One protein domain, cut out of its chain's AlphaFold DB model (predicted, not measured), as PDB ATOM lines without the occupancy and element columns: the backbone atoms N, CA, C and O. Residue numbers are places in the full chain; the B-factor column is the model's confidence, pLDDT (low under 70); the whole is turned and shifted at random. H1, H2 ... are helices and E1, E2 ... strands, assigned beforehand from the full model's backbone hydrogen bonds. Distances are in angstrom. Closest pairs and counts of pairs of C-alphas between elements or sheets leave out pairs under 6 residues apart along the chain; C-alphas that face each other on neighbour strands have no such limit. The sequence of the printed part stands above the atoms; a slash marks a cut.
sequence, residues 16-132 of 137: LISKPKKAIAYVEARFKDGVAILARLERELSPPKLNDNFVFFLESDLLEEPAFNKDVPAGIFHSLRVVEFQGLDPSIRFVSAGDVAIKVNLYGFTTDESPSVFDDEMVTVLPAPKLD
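This is residues 16 to 132 of the 137 residues of an uncharacterized protein of Colletotrichum chlorophyti (UniProt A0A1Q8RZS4). With little regular structure, a strongly twisted sheet, E3-E1-E5, has the small strand pair E2-E4 near one end and short helices H1 and H2 in its loops; a tail, residues 108 to 132, makes the length, and 117 to 122 stick out. The 117 printed residues run E1 H1 E2 H2 E3 E4 E5, class mixed, with 44 in named elements. The larger sheet is mixed, the smaller antiparallel. The whole is only just loose, close to compact: radius of gyration 16.4 A, spans 53 by 33 by 24 A.

Find C-alpha 23 at (87.396, -129.432, 178.657); E1 runs to 31, 25.3 A. Next come H1, 38 to 44; E2, 55 to 57; H2, 66 to 69; E3, 77 to 86, 23.8 A; E4, 94 to 96; E5, 100 to 107, 21.7 A, ending at (91.600, -115.948, 196.305).

E1 is antiparallel to E3, N 28 to O 81 2.8 A, and parallel to E5, N 27 to O 103 2.8 A. E2 and E4 are antiparallel, N 56 to O 95 2.8 A. H1, with 2 of 3 O i to N i+4 pairs within hydrogen-bond range, only grazes the larger sheet; H2 is too short for such a pair.

The farthest C-alphas, Asn 53 and Asp 119, are 54.8 A apart. The printed part has no cut; pLDDT is under 70 in 53 residues, among them 109 to 124.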
ATOM      1  N   LEU A  16      91.166-116.399 184.343       57.25
ATOM      2  CA  LEU A  16      91.986-116.535 183.138       57.25
ATOM      3  C   LEU A  16      91.413-117.655 182.289       57.25
ATOM      4  O   LEU A  16      91.187-118.721 182.837       57.25
ATOM      5  N   ILE A  17      91.173-117.431 180.994       56.75
ATOM      6  CA  ILE A  17      90.709-118.471 180.060       56.75
ATOM      7  C   ILE A  17      91.717-118.605 178.923       56.75
ATOM      8  O   ILE A  17      91.864-117.705 178.093       56.75
ATOM      9  N   SER A  18      92.377-119.757 178.826       55.09
ATOM     10  CA  SER A  18      93.269-120.077 177.709       55.09
ATOM     11  C   SER A  18      92.521-120.787 176.566       55.09
ATOM     12  O   SER A  18      92.502-122.005 176.482       55.09
ATOM     13  N   LYS A  19      91.962-120.014 175.619       59.50
ATOM     14  CA  LYS A  19      91.316-120.479 174.361       59.50
ATOM     15  C   LYS A  19      90.093-121.417 174.540       59.50
ATOM     16  O   LYS A  19      89.948-122.105 175.540       59.50
ATOM     17  N   PRO A  20      89.180-121.492 173.553       56.41
ATOM     18  CA  PRO A  20      88.083-122.456 173.603       56.41
ATOM     19  C   PRO A  20      88.617-123.886 173.429       56.41
ATOM     20  O   PRO A  20      89.220-124.222 172.406       56.41
ATOM     21  N   LYS A  21      88.374-124.731 174.433       70.50
ATOM     22  CA  LYS A  21      88.678-126.167 174.450       70.50
ATOM     23  C   LYS A  21      87.440-126.936 174.912       70.50
ATOM     24  O   LYS A  21      86.507-126.351 175.455       70.50
ATOM     25  N   LYS A  22      87.404-128.245 174.649       75.94
ATOM     26  CA  LYS A  22      86.257-129.101 175.006       75.94
ATOM     27  C   LYS A  22      86.172-129.398 176.507       75.94
ATOM     28  O   LYS A  22      85.112-129.800 176.972       75.94
ATOM     29  N   ALA A  23      87.267-129.193 177.231       83.75
ATOM     30  CA  ALA A  23      87.396-129.432 178.657       83.75
ATOM     31  C   ALA A  23      88.066-128.242 179.353       83.75
ATOM     32  O   ALA A  23      88.755-127.448 178.703       83.75
ATOM     33  N   ILE A  24      87.851-128.126 180.663       84.81
ATOM     34  CA  ILE A  24      88.351-127.038 181.506       84.81
ATOM     35  C   ILE A  24      89.115-127.633 182.691       84.81
ATOM     36  O   ILE A  24      88.587-128.498 183.381       84.81
ATOM     37  N   ALA A  25      90.330-127.154 182.944       87.12
ATOM     38  CA  ALA A  25      91.068-127.392 184.176       87.12
ATOM     39  C   ALA A  25      90.867-126.210 185.125       87.12
ATOM     40  O   ALA A  25      91.246-125.083 184.800       87.12
ATOM     41  N   TYR A  26      90.267-126.469 186.281       86.56
ATOM     42  CA  TYR A  26      90.106-125.490 187.344       86.56
ATOM     43  C   TYR A  26      91.342-125.480 188.225       86.56
ATOM     44  O   TYR A  26      91.773-126.520 188.728       86.56
ATOM     45  N   VAL A  27      91.899-124.292 188.404       84.94
ATOM     46  CA  VAL A  27      93.079-124.058 189.226       84.94
ATOM     47  C   VAL A  27      92.727-123.042 190.301       84.94
ATOM     48  O   VAL A  27      92.281-121.940 189.997       84.94
ATOM     49  N   GLU A  28      92.941-123.389 191.557       86.31
ATOM     50  CA  GLU A  28      92.830-122.473 192.682       86.31
ATOM     51  C   GLU A  28      94.180-121.835 192.972       86.31
ATOM     52  O   GLU A  28      95.195-122.510 193.132       86.31
ATOM     53  N   ALA A  29      94.196-120.512 193.035       81.38
ATOM     54  CA  ALA A  29      95.400-119.721 193.184       81.38
ATOM     55  C   ALA A  29      95.293-118.849 194.433       81.38
ATOM     56  O   ALA A  29      94.664-117.787 194.418       81.38
ATOM     57  N   ARG A  30      95.939-119.283 195.516       81.38
ATOM     58  CA  ARG A  30      95.956-118.534 196.771       81.38
ATOM     59  C   ARG A  30      97.086-117.520 196.768       81.38
ATOM     60  O   ARG A  30      98.254-117.913 196.739       81.38
ATOM     61  N   PHE A  31      96.777-116.230 196.835       77.06
ATOM     62  CA  PHE A  31      97.802-115.184 196.835       77.06
ATOM     63  C   PHE A  31      98.310-114.809 198.230       77.06
ATOM     64  O   PHE A  31      97.628-114.990 199.236       77.06
ATOM     65  N   LYS A  32      99.529-114.258 198.273       70.00
ATOM     66  CA  LYS A  32     100.129-113.654 199.472       70.00
ATOM     67  C   LYS A  32      99.930-112.133 199.556       70.00
ATOM     68  O   LYS A  32      99.851-111.630 200.668       70.00
ATOM     69  N   ASP A  33      99.840-111.415 198.427       63.56
ATOM     70  CA  ASP A  33      99.648-109.950 198.388       63.56
ATOM     71  C   ASP A  33      98.927-109.485 197.097       63.56
ATOM     72  O   ASP A  33      99.354-109.802 195.991       63.56
ATOM     73  N   GLY A  34      97.812-108.758 197.219       57.31
ATOM     74  CA  GLY A  34      96.754-108.668 196.196       57.31
ATOM     75  C   GLY A  34      96.964-107.712 195.012       57.31
ATOM     76  O   GLY A  34      96.149-107.706 194.096       57.31
ATOM     77  N   VAL A  35      98.017-106.889 194.968       53.06
ATOM     78  CA  VAL A  35      97.975-105.672 194.118       53.06
ATOM     79  C   VAL A  35      98.634-105.811 192.726       53.06
ATOM     80  O   VAL A  35      98.396-104.975 191.857       53.06
ATOM     81  N   ALA A  36      99.414-106.864 192.433       52.62
ATOM     82  CA  ALA A  36     100.182-106.946 191.166       52.62
ATOM     83  C   ALA A  36     100.169-108.310 190.434       52.62
ATOM     84  O   ALA A  36     101.013-108.565 189.570       52.62
ATOM     85  N   ILE A  37      99.235-109.204 190.765       61.56
ATOM     86  CA  ILE A  37      99.362-110.642 190.450       61.56
ATOM     87  C   ILE A  37      98.818-111.031 189.069       61.56
ATOM     88  O   ILE A  37      99.369-111.914 188.412       61.56
ATOM     89  N   LEU A  38      97.784-110.344 188.587       60.88
ATOM     90  CA  LEU A  38      96.966-110.796 187.457       60.88
ATOM     91  C   LEU A  38      97.711-110.857 186.144       60.88
ATOM     92  O   LEU A  38      97.888-111.940 185.603       60.88
ATOM     93  N   ALA A  39      98.228-109.716 185.684       60.81
ATOM     94  CA  ALA A  39      98.955-109.609 184.421       60.81
ATOM     95  C   ALA A  39     100.150-110.581 184.349       60.81
ATOM     96  O   ALA A  39     100.568-111.005 183.272       60.81
ATOM     97  N   ARG A  40     100.719-110.942 185.509       63.22
ATOM     98  CA  ARG A  40     101.806-111.916 185.620       63.22
ATOM     99  C   ARG A  40     101.275-113.342 185.494       63.22
ATOM    100  O   ARG A  40     101.816-114.106 184.704       63.22
ATOM    101  N   LEU A  41     100.213-113.675 186.222       64.25
ATOM    102  CA  LEU A  41      99.545-114.972 186.172       64.25
ATOM    103  C   LEU A  41      99.012-115.279 184.760       64.25
ATOM    104  O   LEU A  41      99.245-116.380 184.269       64.25
ATOM    105  N   GLU A  42      98.397-114.309 184.063       64.69
ATOM    106  CA  GLU A  42      97.932-114.523 182.678       64.69
ATOM    107  C   GLU A  42      99.092-114.871 181.754       64.69
ATOM    108  O   GLU A  42      98.942-115.697 180.860       64.69
ATOM    109  N   ARG A  43     100.261-114.260 181.976       63.12
ATOM    110  CA  ARG A  43     101.465-114.527 181.192       63.12
ATOM    111  C   ARG A  43     102.042-115.909 181.484       63.12
ATOM    112  O   ARG A  43     102.451-116.586 180.545       63.12
ATOM    113  N   GLU A  44     102.101-116.325 182.745       62.38
ATOM    114  CA  GLU A  44     102.674-117.623 183.137       62.38
ATOM    115  C   GLU A  44     101.771-118.805 182.765       62.38
ATOM    116  O   GLU A  44     102.262-119.834 182.310       62.38
ATOM    117  N   LEU A  45     100.451-118.627 182.834       61.03
ATOM    118  CA  LEU A  45      99.467-119.612 182.374       61.03
ATOM    119  C   LEU A  45      99.091-119.446 180.899       61.03
ATOM    120  O   LEU A  45      98.159-120.086 180.402       61.03
ATOM    121  N   SER A  46      99.803-118.576 180.181       59.72
ATOM    122  CA  SER A  46      99.550-118.380 178.765       59.72
ATOM    123  C   SER A  46      99.995-119.615 177.962       59.72
ATOM    124  O   SER A  46     101.040-120.211 178.248       59.72
ATOM    125  N   PRO A  47      99.259-119.962 176.889       51.66
ATOM    126  CA  PRO A  47      99.624-121.040 175.972       51.66
ATOM    127  C   PRO A  47     101.077-121.049 175.449       51.66
ATOM    128  O   PRO A  47     101.587-122.131 175.203       51.66
ATOM    129  N   PRO A  48     101.784-119.915 175.231       53.03
ATOM    130  CA  PRO A  48     103.188-119.971 174.812       53.03
ATOM    131  C   PRO A  48     104.173-120.414 175.909       53.03
ATOM    132  O   PRO A  48     105.312-120.732 175.571       53.03
ATOM    133  N   LYS A  49     103.782-120.419 177.191       60.22
ATOM    134  CA  LYS A  49     104.648-120.838 178.309       60.22
ATOM    135  C   LYS A  49     104.362-122.250 178.801       60.22
ATOM    136  O   LYS A  49     105.301-123.013 179.025       60.22
ATOM    137  N   LEU A  50     103.089-122.615 178.908       63.34
ATOM    138  CA  LEU A  50     102.693-124.007 179.079       63.34
ATOM    139  C   LEU A  50     102.869-124.696 177.729       63.34
ATOM    140  O   LEU A  50     102.014-124.596 176.856       63.34
ATOM    141  N   ASN A  51     104.028-125.322 177.526       62.69
ATOM    142  CA  ASN A  51     104.266-126.102 176.320       62.69
ATOM    143  C   ASN A  51     103.150-127.153 176.139       62.69
ATOM    144  O   ASN A  51     102.575-127.632 177.114       62.69
ATOM    145  N   ASP A  52     102.864-127.557 174.898       60.59
ATOM    146  CA  ASP A  52     101.830-128.573 174.606       60.59
ATOM    147  C   ASP A  52     102.118-129.948 175.266       60.59
ATOM    148  O   ASP A  52     101.280-130.850 175.242       60.59
ATOM    149  N   ASN A  53     103.299-130.104 175.875       69.12
ATOM    150  CA  ASN A  53     103.737-131.291 176.604       69.12
ATOM    151  C   ASN A  53     103.494-131.204 178.122       69.12
ATOM    152  O   ASN A  53     103.763-132.182 178.819       69.12
ATOM    153  N   PHE A  54     103.048-130.062 178.652       78.50
ATOM    154  CA  PHE A  54     102.779-129.916 180.077       78.50
ATOM    155  C   PHE A  54     101.523-130.703 180.431       78.50
ATOM    156  O   PHE A  54     100.505-130.601 179.745       78.50
ATOM    157  N   VAL A  55     101.591-131.482 181.505       85.38
ATOM    158  CA  VAL A  55     100.482-132.309 181.975       85.38
ATOM    159  C   VAL A  55     100.032-131.775 183.324       85.38
ATOM    160  O   VAL A  55     100.813-131.729 184.267       85.38
ATOM    161  N   PHE A  56      98.767-131.380 183.406       86.25
ATOM    162  CA  PHE A  56      98.113-131.102 184.673       86.25
ATOM    163  C   PHE A  56      97.768-132.414 185.355       86.25
ATOM    164  O   PHE A  56      97.156-133.283 184.732       86.25
ATOM    165  N   PHE A  57      98.099-132.526 186.635       89.44
ATOM    166  CA  PHE A  57      97.623-133.591 187.504       89.44
ATOM    167  C   PHE A  57      96.536-133.024 188.406       89.44
ATOM    168  O   PHE A  57      96.627-131.895 188.874       89.44
ATOM    169  N   LEU A  58      95.468-133.782 188.616       88.56
ATOM    170  CA  LEU A  58      94.429-133.380 189.551       88.56
ATOM    171  C   LEU A  58      95.006-133.360 190.974       88.56
ATOM    172  O   LEU A  58      95.809-134.221 191.324       88.56
ATOM    173  N   GLU A  59      94.579-132.387 191.775       88.12
ATOM    174  CA  GLU A  59      94.987-132.143 193.164       88.12
ATOM    175  C   GLU A  59      96.456-131.733 193.354       88.12
ATOM    176  O   GLU A  59      96.848-131.460 194.490       88.12
ATOM    177  N   SER A  60      97.250-131.611 192.283       88.12
ATOM    178  CA  SER A  60      98.660-131.212 192.368       88.12
ATOM    179  C   SER A  60      98.835-129.710 192.578       88.12
ATOM    180  O   SER A  60      98.117-128.914 191.963       88.12
ATOM    181  N   ASP A  61      99.849-129.326 193.358       87.00
ATOM    182  CA  ASP A  61     100.308-127.939 193.450       87.00
ATOM    183  C   ASP A  61     101.336-127.640 192.347       87.00
ATOM    184  O   ASP A  61     102.445-128.170 192.317       87.00
ATOM    185  N   LEU A  62     100.968-126.748 191.434       82.75
ATOM    186  CA  LEU A  62     101.797-126.311 190.318       82.75
ATOM    187  C   LEU A  62     103.036-125.530 190.776       82.75
ATOM    188  O   LEU A  62     103.974-125.385 190.000       82.75
ATOM    189  N   LEU A  63     103.089-125.031 192.016       78.06
ATOM    190  CA  LEU A  63     104.306-124.412 192.552       78.06
ATOM    191  C   LEU A  63     105.432-125.431 192.781       78.06
ATOM    192  O   LEU A  63     106.607-125.053 192.756       78.06
ATOM    193  N   GLU A  64     105.097-126.707 192.982       80.25
ATOM    194  CA  GLU A  64     106.074-127.792 193.112       80.25
ATOM    195  C   GLU A  64     106.600-128.258 191.746       80.25
ATOM    196  O   GLU A  64     107.688-128.829 191.659       80.25
ATOM    197  N   GLU A  65     105.878-127.944 190.667       75.56
ATOM    198  CA  GLU A  65     106.246-128.323 189.308       75.56
ATOM    199  C   GLU A  65     107.398-127.449 188.770       75.56
ATOM    200  O   GLU A  65     107.229-126.240 188.554       75.56
ATOM    201  N   PRO A  66     108.580-128.026 188.462       68.81
ATOM    202  CA  PRO A  66     109.751-127.258 188.025       68.81
ATOM    203  C   PRO A  66     109.519-126.465 186.736       68.81
ATOM    204  O   PRO A  66     110.126-125.412 186.525       68.81
ATOM    205  N   ALA A  67     108.645-126.979 185.865       66.69
ATOM    206  CA  ALA A  67     108.274-126.341 184.607       66.69
ATOM    207  C   ALA A  67     107.469-125.048 184.813       66.69
ATOM    208  O   ALA A  67     107.504-124.175 183.949       66.69
ATOM    209  N   PHE A  68     106.791-124.914 185.953       64.50
ATOM    210  CA  PHE A  68     105.968-123.759 186.290       64.50
ATOM    211  C   PHE A  68     106.693-122.788 187.242       64.50
ATOM    212  O   PHE A  68     106.664-121.574 187.045       64.50
ATOM    213  N   ASN A  69     107.431-123.312 188.227       62.91
ATOM    214  CA  ASN A  69     108.104-122.526 189.269       62.91
ATOM    215  C   ASN A  69     109.162-121.544 188.722       62.91
ATOM    216  O   ASN A  69     109.306-120.435 189.231       62.91
ATOM    217  N   LYS A  70     109.869-121.898 187.639       61.31
ATOM    218  CA  LYS A  70     111.028-121.131 187.141       61.31
ATOM    219  C   LYS A  70     110.755-119.639 186.895       61.31
ATOM    220  O   LYS A  70     111.651-118.819 187.096       61.31
ATOM    221  N   ASP A  71     109.547-119.294 186.463       57.47
ATOM    222  CA  ASP A  71     109.195-117.936 186.035       57.47
ATOM    223  C   ASP A  71     108.180-117.234 186.957       57.47
ATOM    224  O   ASP A  71     107.878-116.049 186.759       57.47
ATOM    225  N   VAL A  72     107.693-117.935 187.988       61.19
ATOM    226  CA  VAL A  72     106.819-117.386 189.027       61.19
ATOM    227  C   VAL A  72     107.692-116.882 190.177       61.19
ATOM    228  O   VAL A  72     108.355-117.676 190.837       61.19
ATOM    229  N   PRO A  73     107.720-115.564 190.453       60.28
ATOM    230  CA  PRO A  73     108.483-115.042 191.577       60.28
ATOM    231  C   PRO A  73     108.087-115.723 192.891       60.28
ATOM    232  O   PRO A  73     106.909-115.757 193.265       60.28
ATOM    233  N   ALA A  74     109.090-116.239 193.602       61.56
ATOM    234  CA  ALA A  74     108.905-116.812 194.923       61.56
ATOM    235  C   ALA A  74     108.240-115.776 195.843       61.56
ATOM    236  O   ALA A  74     108.727-114.655 195.983       61.56
ATOM    237  N   GLY A  75     107.113-116.148 196.455       62.53
ATOM    238  CA  GLY A  75     106.385-115.276 197.381       62.53
ATOM    239  C   GLY A  75     105.119-114.618 196.833       62.53
ATOM    240  O   GLY A  75     104.469-113.921 197.599       62.53
ATOM    241  N   ILE A  76     104.724-114.868 195.579       69.94
ATOM    242  CA  ILE A  76     103.434-114.380 195.048       69.94
ATOM    243  C   ILE A  76     102.262-115.245 195.517       69.94
ATOM    244  O   ILE A  76     101.263-114.730 196.018       69.94
ATOM    245  N   PHE A  77     102.394-116.561 195.367       74.81
ATOM    246  CA  PHE A  77     101.363-117.519 195.751       74.81
ATOM    247  C   PHE A  77     101.749-118.239 197.040       74.81
ATOM    248  O   PHE A  77     102.930-118.433 197.358       74.81
ATOM    249  N   HIS A  78     100.730-118.604 197.805       78.44
ATOM    250  CA  HIS A  78     100.836-119.608 198.847       78.44
ATOM    251  C   HIS A  78     100.634-121.006 198.256       78.44
ATOM    252  O   HIS A  78     101.389-121.902 198.604       78.44
ATOM    253  N   SER A  79      99.667-121.164 197.352       82.56
ATOM    254  CA  SER A  79      99.379-122.418 196.648       82.56
ATOM    255  C   SER A  79      98.818-122.127 195.257       82.56
ATOM    256  O   SER A  79      98.146-121.106 195.065       82.56
ATOM    257  N   LEU A  80      99.091-123.009 194.294       82.75
ATOM    258  CA  LEU A  80      98.475-122.972 192.969       82.75
ATOM    259  C   LEU A  80      98.037-124.380 192.561       82.75
ATOM    260  O   LEU A  80      98.788-125.116 191.931       82.75
ATOM    261  N   ARG A  81      96.821-124.772 192.925       88.25
ATOM    262  CA  ARG A  81      96.391-126.169 192.892       88.25
ATOM    263  C   ARG A  81      95.395-126.446 191.784       88.25
ATOM    264  O   ARG A  81      94.441-125.701 191.615       88.25
ATOM    265  N   VAL A  82      95.566-127.549 191.064       88.75
ATOM    266  CA  VAL A  82      94.539-128.052 190.141       88.75
ATOM    267  C   VAL A  82      93.477-128.780 190.956       88.75
ATOM    268  O   VAL A  82      93.798-129.751 191.632       88.75
ATOM    269  N   VAL A  83      92.222-128.348 190.905       90.06
ATOM    270  CA  VAL A  83      91.165-128.899 191.776       90.06
ATOM    271  C   VAL A  83      90.122-129.714 191.027       90.06
ATOM    272  O   VAL A  83      89.532-130.626 191.597       90.06
ATOM    273  N   GLU A  84      89.908-129.435 189.741       90.06
ATOM    274  CA  GLU A  84      88.869-130.110 188.964       90.06
ATOM    275  C   GLU A  84      89.196-130.134 187.468       90.06
ATOM    276  O   GLU A  84      89.727-129.167 186.913       90.06
ATOM    277  N   PHE A  85      88.806-131.220 186.794       90.06
ATOM    278  CA  PHE A  85      88.675-131.259 185.340       90.06
ATOM    279  C   PHE A  85      87.202-131.365 184.941       90.06
ATOM    280  O   PHE A  85      86.560-132.391 185.153       90.06
ATOM    281  N   GLN A  86      86.671-130.324 184.308       88.56
ATOM    282  CA  GLN A  86      85.306-130.301 183.795       88.56
ATOM    283  C   GLN A  86      85.276-130.652 182.305       88.56
ATOM    284  O   GLN A  86      86.134-130.231 181.528       88.56
ATOM    285  N   GLY A  87      84.251-131.392 181.883       85.50
ATOM    286  CA  GLY A  87      84.092-131.817 180.486       85.50
ATOM    287  C   GLY A  87      84.956-133.022 180.100       85.50
ATOM    288  O   GLY A  87      85.009-133.378 178.924       85.50
ATOM    289  N   LEU A  88      85.601-133.656 181.083       86.38
ATOM    290  CA  LEU A  88      86.300-134.934 180.965       86.38
ATOM    291  C   LEU A  88      85.579-136.010 181.783       86.38
ATOM    292  O   LEU A  88      84.695-135.715 182.589       86.38
ATOM    293  N   ASP A  89      85.955-137.266 181.557       88.38
ATOM    294  CA  ASP A  89      85.513-138.379 182.394       88.38
ATOM    295  C   ASP A  89      86.020-138.183 183.844       88.38
ATOM    296  O   ASP A  89      87.213-137.921 184.016       88.38
ATOM    297  N   PRO A  90      85.174-138.324 184.886       86.62
ATOM    298  CA  PRO A  90      85.574-138.128 186.288       86.62
ATOM    299  C   PRO A  90      86.717-139.034 186.777       86.62
ATOM    300  O   PRO A  90      87.327-138.760 187.809       86.62
ATOM    301  N   SER A  91      87.005-140.134 186.073       88.44
ATOM    302  CA  SER A  91      88.139-141.018 186.371       88.44
ATOM    303  C   SER A  91      89.485-140.457 185.893       88.44
ATOM    304  O   SER A  91      90.534-140.935 186.334       88.44
ATOM    305  N   ILE A  92      89.482-139.441 185.022       88.25
ATOM    306  CA  ILE A  92      90.695-138.803 184.508       88.25
ATOM    307  C   ILE A  92      91.352-137.976 185.612       88.25
ATOM    308  O   ILE A  92      90.783-137.022 186.137       88.25
ATOM    309  N   ARG A  93      92.596-138.335 185.940       90.38
ATOM    310  CA  ARG A  93      93.421-137.650 186.948       90.38
ATOM    311  C   ARG A  93      94.563-136.830 186.356       90.38
ATOM    312  O   ARG A  93      95.273-136.171 187.103       90.38
ATOM    313  N   PHE A  94      94.752-136.858 185.039       89.81
ATOM    314  CA  PHE A  94      95.778-136.070 184.365       89.81
ATOM    315  C   PHE A  94      95.335-135.663 182.959       89.81
ATOM    316  O   PHE A  94      94.617-136.409 182.294       89.81
ATOM    317  N   VAL A  95      95.770-134.498 182.487       86.81
ATOM    318  CA  VAL A  95      95.425-133.994 181.151       86.81
ATOM    319  C   VAL A  95      96.509-133.072 180.604       86.81
ATOM    320  O   VAL A  95      97.139-132.334 181.357       86.81
ATOM    321  N   SER A  96      96.735-133.093 179.290       84.94
ATOM    322  CA  SER A  96      97.640-132.127 178.663       84.94
ATOM    323  C   SER A  96      97.065-130.711 178.749       84.94
ATOM    324  O   SER A  96      95.883-130.492 178.476       84.94
ATOM    325  N   ALA A  97      97.920-129.733 179.047       79.44
ATOM    326  CA  ALA A  97      97.593-128.313 178.974       79.44
ATOM    327  C   ALA A  97      97.116-127.888 177.578       79.44
ATOM    328  O   ALA A  97      96.329-126.952 177.450       79.44
ATOM    329  N   GLY A  98      97.547-128.599 176.532       76.69
ATOM    330  CA  GLY A  98      97.087-128.383 175.165       76.69
ATOM    331  C   GLY A  98      95.632-128.802 174.931       76.69
ATOM    332  O   GLY A  98      95.013-128.313 173.987       76.69
ATOM    333  N   ASP A  99      95.049-129.651 175.778       80.06
ATOM    334  CA  ASP A  99      93.710-130.220 175.574       80.06
ATOM    335  C   ASP A  99      92.616-129.543 176.411       80.06
ATOM    336  O   ASP A  99      91.424-129.721 176.136       80.06
ATOM    337  N   VAL A 100      93.004-128.708 177.377       80.38
ATOM    338  CA  VAL A 100      92.089-128.031 178.304       80.38
ATOM    339  C   VAL A 100      92.230-126.521 178.252       80.38
ATOM    340  O   VAL A 100      93.309-125.973 178.045       80.38
ATOM    341  N   ALA A 101      91.111-125.835 178.453       81.69
ATOM    342  CA  ALA A 101      91.134-124.437 178.837       81.69
ATOM    343  C   ALA A 101      91.468-124.386 180.325       81.69
ATOM    344  O   ALA A 101      90.911-125.143 181.112       81.69
ATOM    345  N   ILE A 102      92.366-123.507 180.730       79.19
ATOM    346  CA  ILE A 102      92.674-123.317 182.146       79.19
ATOM    347  C   ILE A 102      91.750-122.222 182.638       79.19
ATOM    348  O   ILE A 102      91.671-121.190 181.979       79.19
ATOM    349  N   LYS A 103      91.060-122.464 183.752       81.81
ATOM    350  CA  LYS A 103      90.285-121.480 184.502       81.81
ATOM    351  C   LYS A 103      90.907-121.342 185.878       81.81
ATOM    352  O   LYS A 103      90.912-122.297 186.645       81.81
ATOM    353  N   VAL A 104      91.417-120.157 186.183       77.06
ATOM    354  CA  VAL A 104      91.966-119.881 187.512       77.06
ATOM    355  C   VAL A 104      90.946-119.165 188.372       77.06
ATOM    356  O   VAL A 104      90.283-118.258 187.886       77.06
ATOM    357  N   ASN A 105      90.840-119.566 189.633       78.69
ATOM    358  CA  ASN A 105      90.125-118.847 190.673       78.69
ATOM    359  C   ASN A 105      91.170-118.282 191.637       78.69
ATOM    360  O   ASN A 105      91.856-119.037 192.332       78.69
ATOM    361  N   LEU A 106      91.331-116.961 191.642       76.44
ATOM    362  CA  LEU A 106      92.220-116.293 192.588       76.44
ATOM    363  C   LEU A 106      91.480-116.020 193.884       76.44
ATOM    364  O   LEU A 106      90.364-115.518 193.866       76.44
ATOM    365  N   TYR A 107      92.133-116.303 195.003       74.75
ATOM    366  CA  TYR A 107      91.600-115.948 196.305       74.75
ATOM    367  C   TYR A 107      92.723-115.605 197.280       74.75
ATOM    368  O   TYR A 107      93.856-116.074 197.176       74.75
ATOM    369  N   GLY A 108      92.402-114.753 198.237       71.94
ATOM    370  CA  GLY A 108      93.250-114.436 199.372       71.94
ATOM    371  C   GLY A 108      92.359-114.349 200.588       71.94
ATOM    372  O   GLY A 108      91.155-114.115 200.469       71.94
ATOM    373  N   PHE A 109      92.931-114.592 201.757       69.94
ATOM    374  CA  PHE A 109      92.141-114.495 202.968       69.94
ATOM    375  C   PHE A 109      91.840-113.044 203.286       69.94
ATOM    376  O   PHE A 109      92.728-112.192 203.239       69.94
ATOM    377  N   THR A 110      90.595-112.783 203.663       62.31
ATOM    378  CA  THR A 110      90.227-111.527 204.300       62.31
ATOM    379  C   THR A 110      90.963-111.438 205.635       62.31
ATOM    380  O   THR A 110      90.645-112.129 206.602       62.31
ATOM    381  N   THR A 111      92.013-110.621 205.674       57.25
ATOM    382  CA  THR A 111      92.704-110.249 206.906       57.25
ATOM    383  C   THR A 111      91.916-109.129 207.577       57.25
ATOM    384  O   THR A 111      91.813-108.034 207.032       57.25
ATOM    385  N   ASP A 112      91.379-109.420 208.759       51.38
ATOM    386  CA  ASP A 112      90.890-108.449 209.747       51.38
ATOM    387  C   ASP A 112      89.549-107.736 209.500       51.38
ATOM    388  O   ASP A 112      89.276-106.711 210.128       51.38
ATOM    389  N   GLU A 113      88.629-108.306 208.719       50.44
ATOM    390  CA  GLU A 113      87.216-107.934 208.878       50.44
ATOM    391  C   GLU A 113      86.605-108.758 210.014       50.44
ATOM    392  O   GLU A 113      86.225-109.920 209.859       50.44
ATOM    393  N   SER A 114      86.547-108.143 211.200       49.41
ATOM    394  CA  SER A 114      85.723-108.660 212.293       49.41
ATOM    395  C   SER A 114      84.297-108.797 211.758       49.41
ATOM    396  O   SER A 114      83.769-107.793 211.273       49.41
ATOM    397  N   PRO A 115      83.665-109.986 211.811       54.22
ATOM    398  CA  PRO A 115      82.276-110.102 211.405       54.22
ATOM    399  C   PRO A 115      81.481-109.091 212.224       54.22
ATOM    400  O   PRO A 115      81.556-109.076 213.455       54.22
ATOM    401  N   SER A 116      80.781-108.191 211.541       53.00
ATOM    402  CA  SER A 116      79.810-107.327 212.191       53.00
ATOM    403  C   SER A 116      78.848-108.244 212.936       53.00
ATOM    404  O   SER A 116      78.277-109.159 212.348       53.00
ATOM    405  N   VAL A 117      78.753-108.063 214.255       50.34
ATOM    406  CA  VAL A 117      77.827-108.824 215.093       50.34
ATOM    407  C   VAL A 117      76.424-108.453 214.625       50.34
ATOM    408  O   VAL A 117      75.919-107.382 214.954       50.34
ATOM    409  N   PHE A 118      75.842-109.297 213.784       52.91
ATOM    410  CA  PHE A 118      74.439-109.246 213.411       52.91
ATOM    411  C   PHE A 118      73.724-110.262 214.301       52.91
ATOM    412  O   PHE A 118      74.058-111.441 214.253       52.91
ATOM    413  N   ASP A 119      72.829-109.765 215.161       54.69
ATOM    414  CA  ASP A 119      71.825-110.504 215.943       54.69
ATOM    415  C   ASP A 119      72.148-111.987 216.219       54.69
ATOM    416  O   ASP A 119      71.685-112.864 215.502       54.69
ATOM    417  N   ASP A 120      72.938-112.267 217.265       56.72
ATOM    418  CA  ASP A 120      73.215-113.610 217.820       56.72
ATOM    419  C   ASP A 120      73.700-114.713 216.838       56.72
ATOM    420  O   ASP A 120      73.869-115.869 217.238       56.72
ATOM    421  N   GLU A 121      74.012-114.381 215.582       58.72
ATOM    422  CA  GLU A 121      74.504-115.317 214.570       58.72
ATOM    423  C   GLU A 121      76.022-115.182 214.358       58.72
ATOM    424  O   GLU A 121      76.586-114.093 214.228       58.72
ATOM    425  N   MET A 122      76.726-116.320 214.294       59.06
ATOM    426  CA  MET A 122      78.146-116.341 213.933       59.06
ATOM    427  C   MET A 122      78.317-116.092 212.429       59.06
ATOM    428  O   MET A 122      78.326-117.025 211.627       59.06
ATOM    429  N   VAL A 123      78.516-114.833 212.047       68.19
ATOM    430  CA  VAL A 123      78.847-114.451 210.668       68.19
ATOM    431  C   VAL A 123      80.336-114.697 210.392       68.19
ATOM    432  O   VAL A 123      81.188-114.554 211.267       68.19
ATOM    433  N   THR A 124      80.681-115.121 209.175       67.44
ATOM    434  CA  THR A 124      82.072-115.290 208.720       67.44
ATOM    435  C   THR A 124      82.224-114.675 207.339       67.44
ATOM    436  O   THR A 124      81.483-115.033 206.429       67.44
ATOM    437  N   VAL A 125      83.195-113.776 207.181       70.81
ATOM    438  CA  VAL A 125      83.559-113.210 205.876       70.81
ATOM    439  C   VAL A 125      84.428-114.218 205.123       70.81
ATOM    440  O   VAL A 125      85.350-114.790 205.700       70.81
ATOM    441  N   LEU A 126      84.113-114.463 203.851       70.94
ATOM    442  CA  LEU A 126      84.862-115.366 202.972       70.94
ATOM    443  C   LEU A 126      85.789-114.572 202.034       70.94
ATOM    444  O   LEU A 126      85.446-113.439 201.694       70.94
ATOM    445  N   PRO A 127      86.905-115.162 201.563       73.06
ATOM    446  CA  PRO A 127      87.472-116.460 201.956       73.06
ATOM    447  C   PRO A 127      88.104-116.429 203.362       73.06
ATOM    448  O   PRO A 127      88.962-115.597 203.645       73.06
ATOM    449  N   ALA A 128      87.709-117.358 204.243       70.25
ATOM    450  CA  ALA A 128      88.147-117.385 205.644       70.25
ATOM    451  C   ALA A 128      89.270-118.414 205.887       70.25
ATOM    452  O   ALA A 128      89.078-119.582 205.542       70.25
ATOM    453  N   PRO A 129      90.367-118.065 206.594       74.31
ATOM    454  CA  PRO A 129      91.462-119.000 206.885       74.31
ATOM    455  C   PRO A 129      91.017-120.284 207.597       74.31
ATOM    456  O   PRO A 129      91.544-121.357 207.338       74.31
ATOM    457  N   LYS A 130      90.021-120.185 208.488       76.38
ATOM    458  CA  LYS A 130      89.488-121.328 209.252       76.38
ATOM    459  C   LYS A 130      88.733-122.358 208.401       76.38
ATOM    460  O   LYS A 130      88.383-123.410 208.924       76.38
ATOM    461  N   LEU A 131      88.413-122.019 207.150       78.00
ATOM    462  CA  LEU A 131      87.705-122.889 206.211       78.00
ATOM    463  C   LEU A 131      88.615-123.405 205.086       78.00
ATOM    464  O   LEU A 131      88.157-124.173 204.246       78.00
ATOM    465  N   ASP A 132      89.883-122.988 205.059       78.06
ATOM    466  CA  ASP A 132      90.850-123.431 204.055       78.06
ATOM    467  C   ASP A 132      91.130-124.931 204.198       78.06
ATOM    468  O   ASP A 132      91.371-125.421 205.302       78.06
TER     469      ASP A 132